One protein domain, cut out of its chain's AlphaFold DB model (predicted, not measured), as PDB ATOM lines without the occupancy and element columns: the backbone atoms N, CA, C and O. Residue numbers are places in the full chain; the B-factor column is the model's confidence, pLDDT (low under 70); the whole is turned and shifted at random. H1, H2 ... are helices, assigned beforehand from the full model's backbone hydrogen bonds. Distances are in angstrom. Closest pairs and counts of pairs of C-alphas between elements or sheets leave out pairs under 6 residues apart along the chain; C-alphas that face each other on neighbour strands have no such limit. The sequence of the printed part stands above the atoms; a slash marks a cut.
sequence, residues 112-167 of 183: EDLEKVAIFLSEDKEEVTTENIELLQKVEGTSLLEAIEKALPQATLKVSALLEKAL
ATOM      1  N   GLU A 112     182.966 -27.482 134.776       85.38
ATOM      2  CA  GLU A 112     181.749 -27.662 133.982       85.38
ATOM      3  C   GLU A 112     181.273 -29.123 134.009       85.38
ATOM      4  O   GLU A 112     180.082 -29.409 134.101       85.38
ATOM      5  N   ASP A 113     182.208 -30.074 133.940       86.69
ATOM      6  CA  ASP A 113     181.887 -31.501 133.985       86.69
ATOM      7  C   ASP A 113     181.435 -31.934 135.380       86.69
ATOM      8  O   ASP A 113     180.505 -32.731 135.512       86.69
ATOM      9  N   LEU A 114     182.031 -31.357 136.426       85.56
ATOM     10  CA  LEU A 114     181.605 -31.577 137.804       85.56
ATOM     11  C   LEU A 114     180.184 -31.053 138.048       85.56
ATOM     12  O   LEU A 114     179.376 -31.726 138.690       85.56
ATOM     13  N   GLU A 115     179.856 -29.879 137.507       84.69
ATOM     14  CA  GLU A 115     178.510 -29.309 137.589       84.69
ATOM     15  C   GLU A 115     177.482 -30.216 136.903       84.69
ATOM     16  O   GLU A 115     176.433 -30.509 137.484       84.69
ATOM     17  N   LYS A 116     177.802 -30.750 135.716       85.38
ATOM     18  CA  LYS A 116     176.941 -31.724 135.027       85.38
ATOM     19  C   LYS A 116     176.695 -32.962 135.882       85.38
ATOM     20  O   LYS A 116     175.549 -33.385 136.002       85.38
ATOM     21  N   VAL A 117     177.737 -33.520 136.504       84.00
ATOM     22  CA  VAL A 117     177.615 -34.685 137.396       84.00
ATOM     23  C   VAL A 117     176.739 -34.357 138.607       84.00
ATOM     24  O   VAL A 117     175.861 -35.144 138.959       84.00
ATOM     25  N   ALA A 118     176.910 -33.178 139.208       83.44
ATOM     26  CA  ALA A 118     176.108 -32.743 140.347       83.44
ATOM     27  C   ALA A 118     174.620 -32.567 139.985       83.44
ATOM     28  O   ALA A 118     173.747 -33.047 140.715       83.44
ATOM     29  N   ILE A 119     174.316 -31.931 138.848       83.94
ATOM     30  CA  ILE A 119     172.942 -31.780 138.340       83.94
ATOM     31  C   ILE A 119     172.343 -33.155 138.027       83.94
ATOM     32  O   ILE A 119     171.214 -33.441 138.426       83.94
ATOM     33  N   PHE A 120     173.118 -34.031 137.386       83.06
ATOM     34  CA  PHE A 120     172.702 -35.382 137.019       83.06
ATOM     35  C   PHE A 120     172.341 -36.238 138.243       83.06
ATOM     36  O   PHE A 120     171.293 -36.881 138.266       83.06
ATOM     37  N   LEU A 121     173.155 -36.179 139.301       82.50
ATOM     38  CA  LEU A 121     172.900 -36.856 140.580       82.50
ATOM     39  C   LEU A 121     171.702 -36.272 141.350       82.50
ATOM     40  O   LEU A 121     171.092 -36.967 142.175       82.50
ATOM     41  N   SER A 122     171.372 -35.004 141.094       81.81
ATOM     42  CA  SER A 122     170.285 -34.280 141.758       81.81
ATOM     43  C   SER A 122     168.926 -34.495 141.094       81.81
ATOM     44  O   SER A 122     167.923 -34.592 141.794       81.81
ATOM     45  N   GLU A 123     168.867 -34.560 139.763       74.75
ATOM     46  CA  GLU A 123     167.598 -34.619 139.026       74.75
ATOM     47  C   GLU A 123     166.959 -36.017 138.954       74.75
ATOM     48  O   GLU A 123     165.856 -36.125 138.422       74.75
ATOM     49  N   ASP A 124     167.595 -37.076 139.481       63.44
ATOM     50  CA  ASP A 124     167.105 -38.473 139.416       63.44
ATOM     51  C   ASP A 124     166.682 -38.908 137.994       63.44
ATOM     52  O   ASP A 124     165.875 -39.822 137.801       63.44
ATOM     53  N   LYS A 125     167.217 -38.246 136.960       61.91
ATOM     54  CA  LYS A 125     166.916 -38.561 135.566       61.91
ATOM     55  C   LYS A 125     167.814 -39.708 135.132       61.91
ATOM     56  O   LYS A 125     169.018 -39.567 134.982       61.91
ATOM     57  N   GLU A 126     167.184 -40.850 134.896       61.19
ATOM     58  CA  GLU A 126     167.792 -42.125 134.504       61.19
ATOM     59  C   GLU A 126     168.379 -42.157 133.074       61.19
ATOM     60  O   GLU A 126     168.656 -43.238 132.547       61.19
ATOM     61  N   GLU A 127     168.552 -41.004 132.420       62.72
ATOM     62  CA  GLU A 127     169.125 -40.920 131.075       62.72
ATOM     63  C   GLU A 127     170.647 -41.026 131.136       62.72
ATOM     64  O   GLU A 127     171.393 -40.054 131.242       62.72
ATOM     65  N   VAL A 128     171.106 -42.269 131.073       65.94
ATOM     66  CA  VAL A 128     172.519 -42.617 131.027       65.94
ATOM     67  C   VAL A 128     173.039 -42.400 129.597       65.94
ATOM     68  O   VAL A 128     172.850 -43.245 128.722       65.94
ATOM     69  N   THR A 129     173.676 -41.256 129.341       77.69
ATOM     70  CA  THR A 129     174.446 -41.010 128.108       77.69
ATOM     71  C   THR A 129     175.869 -41.559 128.251       77.69
ATOM     72  O   THR A 129     176.374 -41.723 129.361       77.69
ATOM     73  N   THR A 130     176.549 -41.838 127.134       76.44
ATOM     74  CA  THR A 130     177.938 -42.344 127.141       76.44
ATOM     75  C   THR A 130     178.917 -41.367 127.790       76.44
ATOM     76  O   THR A 130     179.821 -41.793 128.499       76.44
ATOM     77  N   GLU A 131     178.699 -40.065 127.599       79.19
ATOM     78  CA  GLU A 131     179.504 -39.000 128.207       79.19
ATOM     79  C   GLU A 131     179.305 -38.957 129.727       79.19
ATOM     80  O   GLU A 131     180.278 -38.912 130.474       79.19
ATOM     81  N   ASN A 132     178.060 -39.069 130.205       81.38
ATOM     82  CA  ASN A 132     177.776 -39.083 131.641       81.38
ATOM     83  C   ASN A 132     178.384 -40.317 132.322       81.38
ATOM     84  O   ASN A 132     178.871 -40.200 133.440       81.38
ATOM     85  N   ILE A 133     178.398 -41.481 131.658       82.62
ATOM     86  CA  ILE A 133     179.068 -42.684 132.181       82.62
ATOM     87  C   ILE A 133     180.568 -42.442 132.331       82.62
ATOM     88  O   ILE A 133     181.123 -42.754 133.378       82.62
ATOM     89  N   GLU A 134     181.224 -41.888 131.309       85.50
ATOM     90  CA  GLU A 134     182.665 -41.626 131.353       85.50
ATOM     91  C   GLU A 134     183.017 -40.628 132.465       85.50
ATOM     92  O   GLU A 134     183.982 -40.829 133.202       85.50
ATOM     93  N   LEU A 135     182.198 -39.587 132.640       85.50
ATOM     94  CA  LEU A 135     182.344 -38.631 133.737       85.50
ATOM     95  C   LEU A 135     182.134 -39.295 135.104       85.50
ATOM     96  O   LEU A 135     182.929 -39.079 136.013       85.50
ATOM     97  N   LEU A 136     181.111 -40.142 135.250       85.69
ATOM     98  CA  LEU A 136     180.849 -40.881 136.488       85.69
ATOM     99  C   LEU A 136     181.979 -41.858 136.829       85.69
ATOM    100  O   LEU A 136     182.366 -41.931 137.989       85.69
ATOM    101  N   GLN A 137     182.547 -42.553 135.838       84.56
ATOM    102  CA  GLN A 137     183.706 -43.438 136.023       84.56
ATOM    103  C   GLN A 137     184.965 -42.664 136.415       84.56
ATOM    104  O   GLN A 137     185.747 -43.140 137.229       84.56
ATOM    105  N   LYS A 138     185.165 -41.467 135.852       85.06
ATOM    106  CA  LYS A 138     186.282 -40.583 136.217       85.06
ATOM    107  C   LYS A 138     186.134 -39.991 137.617       85.06
ATOM    108  O   LYS A 138     187.140 -39.708 138.253       85.06
ATOM    109  N   VAL A 139     184.903 -39.769 138.078       85.69
ATOM    110  CA  VAL A 139     184.608 -39.274 139.433       85.69
ATOM    111  C   VAL A 139     184.656 -40.408 140.466       85.69
ATOM    112  O   VAL A 139     185.020 -40.166 141.618       85.69
ATOM    113  N   GLU A 140     184.312 -41.640 140.083       81.88
ATOM    114  CA  GLU A 140     184.354 -42.810 140.963       81.88
ATOM    115  C   GLU A 140     185.774 -43.055 141.503       81.88
ATOM    116  O   GLU A 140     186.751 -43.089 140.763       81.88
ATOM    117  N   GLY A 141     185.897 -43.208 142.826       76.75
ATOM    118  CA  GLY A 141     187.190 -43.429 143.486       76.75
ATOM    119  C   GLY A 141     188.033 -42.169 143.705       76.75
ATOM    120  O   GLY A 141     189.165 -42.279 144.171       76.75
ATOM    121  N   THR A 142     187.496 -40.981 143.413       82.25
ATOM    122  CA  THR A 142     188.185 -39.701 143.640       82.25
ATOM    123  C   THR A 142     187.693 -38.999 144.906       82.25
ATOM    124  O   THR A 142     186.559 -39.197 145.352       82.25
ATOM    125  N   SER A 143     188.514 -38.100 145.454       81.50
ATOM    126  CA  SER A 143     188.119 -37.219 146.565       81.50
ATOM    127  C   SER A 143     187.000 -36.237 146.181       81.50
ATOM    128  O   SER A 143     186.290 -35.739 147.058       81.50
ATOM    129  N   LEU A 144     186.778 -35.996 144.878       85.12
ATOM    130  CA  LEU A 144     185.641 -35.210 144.382       85.12
ATOM    131  C   LEU A 144     184.316 -35.881 144.719       85.12
ATOM    132  O   LEU A 144     183.378 -35.188 145.099       85.12
ATOM    133  N   LEU A 145     184.234 -37.210 144.622       86.06
ATOM    134  CA  LEU A 145     183.011 -37.922 144.977       86.06
ATOM    135  C   LEU A 145     182.706 -37.782 146.470       86.06
ATOM    136  O   LEU A 145     181.559 -37.542 146.827       86.06
ATOM    137  N   GLU A 146     183.727 -37.842 147.330       85.06
ATOM    138  CA  GLU A 146     183.569 -37.609 148.771       85.06
ATOM    139  C   GLU A 146     183.116 -36.166 149.063       85.06
ATOM    140  O   GLU A 146     182.250 -35.923 149.908       85.06
ATOM    141  N   ALA A 147     183.672 -35.189 148.341       85.81
ATOM    142  CA  ALA A 147     183.252 -33.795 148.441       85.81
ATOM    143  C   ALA A 147     181.796 -33.602 147.980       85.81
ATOM    144  O   ALA A 147     181.030 -32.901 148.646       85.81
ATOM    145  N   ILE A 148     181.393 -34.265 146.890       85.25
ATOM    146  CA  ILE A 148     180.002 -34.285 146.425       85.25
ATOM    147  C   ILE A 148     179.114 -34.977 147.458       85.25
ATOM    148  O   ILE A 148     178.041 -34.463 147.743       85.25
ATOM    149  N   GLU A 149     179.533 -36.085 148.068       87.00
ATOM    150  CA  GLU A 149     178.753 -36.806 149.080       87.00
ATOM    151  C   GLU A 149     178.466 -35.950 150.323       87.00
ATOM    152  O   GLU A 149     177.364 -36.003 150.878       87.00
ATOM    153  N   LYS A 150     179.414 -35.092 150.727       86.94
ATOM    154  CA  LYS A 150     179.198 -34.097 151.794       86.94
ATOM    155  C   LYS A 150     178.110 -33.078 151.438       86.94
ATOM    156  O   LYS A 150     177.411 -32.611 152.337       86.94
ATOM    157  N   ALA A 151     177.967 -32.725 150.160       85.62
ATOM    158  CA  ALA A 151     176.958 -31.778 149.680       85.62
ATOM    159  C   ALA A 151     175.611 -32.450 149.352       85.62
ATOM    160  O   ALA A 151     174.552 -31.904 149.666       85.62
ATOM    161  N   LEU A 152     175.647 -33.640 148.750       85.31
ATOM    162  CA  LEU A 152     174.506 -34.447 148.343       85.31
ATOM    163  C   LEU A 152     174.613 -35.847 148.973       85.31
ATOM    164  O   LEU A 152     175.328 -36.716 148.458       85.31
ATOM    165  N   PRO A 153     173.856 -36.111 150.054       83.69
ATOM    166  CA  PRO A 153     173.798 -37.436 150.647       83.69
ATOM    167  C   PRO A 153     173.343 -38.458 149.603       83.69
ATOM    168  O   PRO A 153     172.421 -38.178 148.838       83.69
ATOM    169  N   GLN A 154     173.934 -39.655 149.615       82.94
ATOM    170  CA  GLN A 154     173.675 -40.738 148.650       82.94
ATOM    171  C   GLN A 154     174.307 -40.562 147.260       82.94
ATOM    172  O   GLN A 154     174.051 -41.398 146.395       82.94
ATOM    173  N   ALA A 155     175.143 -39.544 147.023       85.31
ATOM    174  CA  ALA A 155     175.827 -39.384 145.737       85.31
ATOM    175  C   ALA A 155     176.610 -40.647 145.337       85.31
ATOM    176  O   ALA A 155     176.358 -41.205 144.275       85.31
ATOM    177  N   THR A 156     177.459 -41.162 146.228       86.94
ATOM    178  CA  THR A 156     178.258 -42.380 146.019       86.94
ATOM    179  C   THR A 156     177.394 -43.589 145.643       86.94
ATOM    180  O   THR A 156     177.667 -44.258 144.649       86.94
ATOM    181  N   LEU A 157     176.288 -43.827 146.363       86.69
ATOM    182  CA  LEU A 157     175.375 -44.936 146.053       86.69
ATOM    183  C   LEU A 157     174.687 -44.772 144.694       86.69
ATOM    184  O   LEU A 157     174.506 -45.758 143.978       86.69
ATOM    185  N   LYS A 158     174.323 -43.542 144.314       85.19
ATOM    186  CA  LYS A 158     173.726 -43.268 143.004       85.19
ATOM    187  C   LYS A 158     174.732 -43.453 141.871       85.19
ATOM    188  O   LYS A 158     174.373 -44.064 140.870       85.19
ATOM    189  N   VAL A 159     175.969 -42.975 142.026       87.06
ATOM    190  CA  VAL A 159     177.038 -43.167 141.031       87.06
ATOM    191  C   VAL A 159     177.240 -44.657 140.767       87.06
ATOM    192  O   VAL A 159     177.134 -45.081 139.618       87.06
ATOM    193  N   SER A 160     177.425 -45.468 141.813       86.94
ATOM    194  CA  SER A 160     177.628 -46.912 141.653       86.94
ATOM    195  C   SER A 160     176.419 -47.611 141.026       86.94
ATOM    196  O   SER A 160     176.594 -48.426 140.126       86.94
ATOM    197  N   ALA A 161     175.189 -47.265 141.426       86.38
ATOM    198  CA  ALA A 161     173.981 -47.849 140.836       86.38
ATOM    199  C   ALA A 161     173.816 -47.496 139.345       86.38
ATOM    200  O   ALA A 161     173.377 -48.323 138.541       86.38
ATOM    201  N   LEU A 162     174.172 -46.268 138.960       85.31
ATOM    202  CA  LEU A 162     174.114 -45.805 137.573       85.31
ATOM    203  C   LEU A 162     175.206 -46.452 136.720       85.31
ATOM    204  O   LEU A 162     174.928 -46.855 135.590       85.31
ATOM    205  N   LEU A 163     176.411 -46.612 137.269       85.88
ATOM    206  CA  LEU A 163     177.491 -47.343 136.616       85.88
ATOM    207  C   LEU A 163     177.141 -48.823 136.455       85.88
ATOM    208  O   LEU A 163     177.250 -49.341 135.351       85.88
ATOM    209  N   GLU A 164     176.610 -49.487 137.484       85.50
ATOM    210  CA  GLU A 164     176.158 -50.883 137.401       85.50
ATOM    211  C   GLU A 164     175.102 -51.086 136.305       85.50
ATOM    212  O   GLU A 164     175.150 -52.058 135.552       85.50
ATOM    213  N   LYS A 165     174.167 -50.140 136.160       81.25
ATOM    214  CA  LYS A 165     173.157 -50.170 135.095       81.25
ATOM    215  C   LYS A 165     173.754 -49.921 133.704       81.25
ATOM    216  O   LYS A 165     173.219 -50.429 132.718       81.25
ATOM    217  N   ALA A 166     174.822 -49.129 133.629       78.31
ATOM    218  CA  ALA A 166     175.557 -48.837 132.405       78.31
ATOM    219  C   ALA A 166     176.465 -49.991 131.959       78.31
ATOM    220  O   ALA A 166     176.773 -50.091 130.768       78.31
ATOM    221  N   LEU A 167     176.892 -50.863 132.882       77.81
ATOM    222  CA  LEU A 167     177.665 -52.041 132.520       77.81
ATOM    223  C   LEU A 167     176.832 -52.947 131.595       77.81
ATOM    224  O   LEU A 167     175.657 -53.224 131.867       77.81
TER     225      LEU A 167
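Overview. This is residues 112 to 167 of the 183 residues of an uncharacterized protein of Capnocytophaga granulosa (UniProt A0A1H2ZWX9). Four short helices pack crosswise into a small rounded ball: H2 and H4 pack on each other and run opposite ways, while H1 crosses H2 and has its last turn near the first residues of H4. H3 sits at the end of the body where H2 ends and H4 begins, making a corner with H4. The printed part has 56 residues, with four named helices in the order H1, H2, H3, H4 and no named strand; its class is all helix. It is compact, with a radius of gyration of the C-alphas of 9.9 A, and its C-alphas span 25 by 22 by 21 A.

Along the chain. H1 runs from residue 112 to 122, 15.4 A from first to last C-alpha, and begins with C-alpha 112 at (181.749, -27.662, 133.982). After a short link of 7 residues, H2 takes residues 130 to 139 and is 14.3 A long. A tight link of 3 residues leads to H3, residues 143 to 151, 12.8 A long, which begins with C-alpha 143 at (188.119, -37.219, 146.565). Another tight link of 3 residues leads to H4, residues 155 to 166, the longest helix at 16.3 A, which ends with C-alpha 166 at (175.557, -48.837, 132.405).

Arrangement. H4 is the hub and touches H1, H2 and H3. H1 only just touches it, with 3 pairs of C-alphas within 8 A; H4 takes part with residues 155 to 159 alone, and the closest C-alphas, those of Leu 121 and Ala 155, are 6.4 A apart. The lines of H1 and H4 are about perpendicular, at 88 degrees. H2 touches H4 at a steep tilt of 42 degrees, opposite ways, with the C-alphas of Leu 136 and Val 159 closest at 6.4 A. H3 touches H4 at a steep tilt of 62 degrees, opposite ways; H4 takes part with residues 155 to 156 alone, and the closest C-alphas, those of Glu 149 and Ala 155, are 5.1 A apart. H1 touches H2 about perpendicular, at 84 degrees, with the C-alphas of Val 117 and Leu 136 closest at 7.0 A. H3 is close to H1 but not clearly touching it: their closest C-alphas, those of Ala 118 and Ile 148, are 7.4 A apart. H2 and H3 are also close but not clearly touching, with the C-alphas of Val 139 and Leu 145 closest at 5.9 A. In H1, H2, H3 and H4 every pair of O i and N i+4 is within hydrogen-bond range.

Size, cuts and confidence. The two C-alphas farthest apart, those of Ala 151 and Leu 167, are 26.6 A from each other. The printed part has no cut, and no link between its helices is long. The mean pLDDT of the printed part is 81.9; residues 124 to 128, in the link from H1 to H2, are under 70.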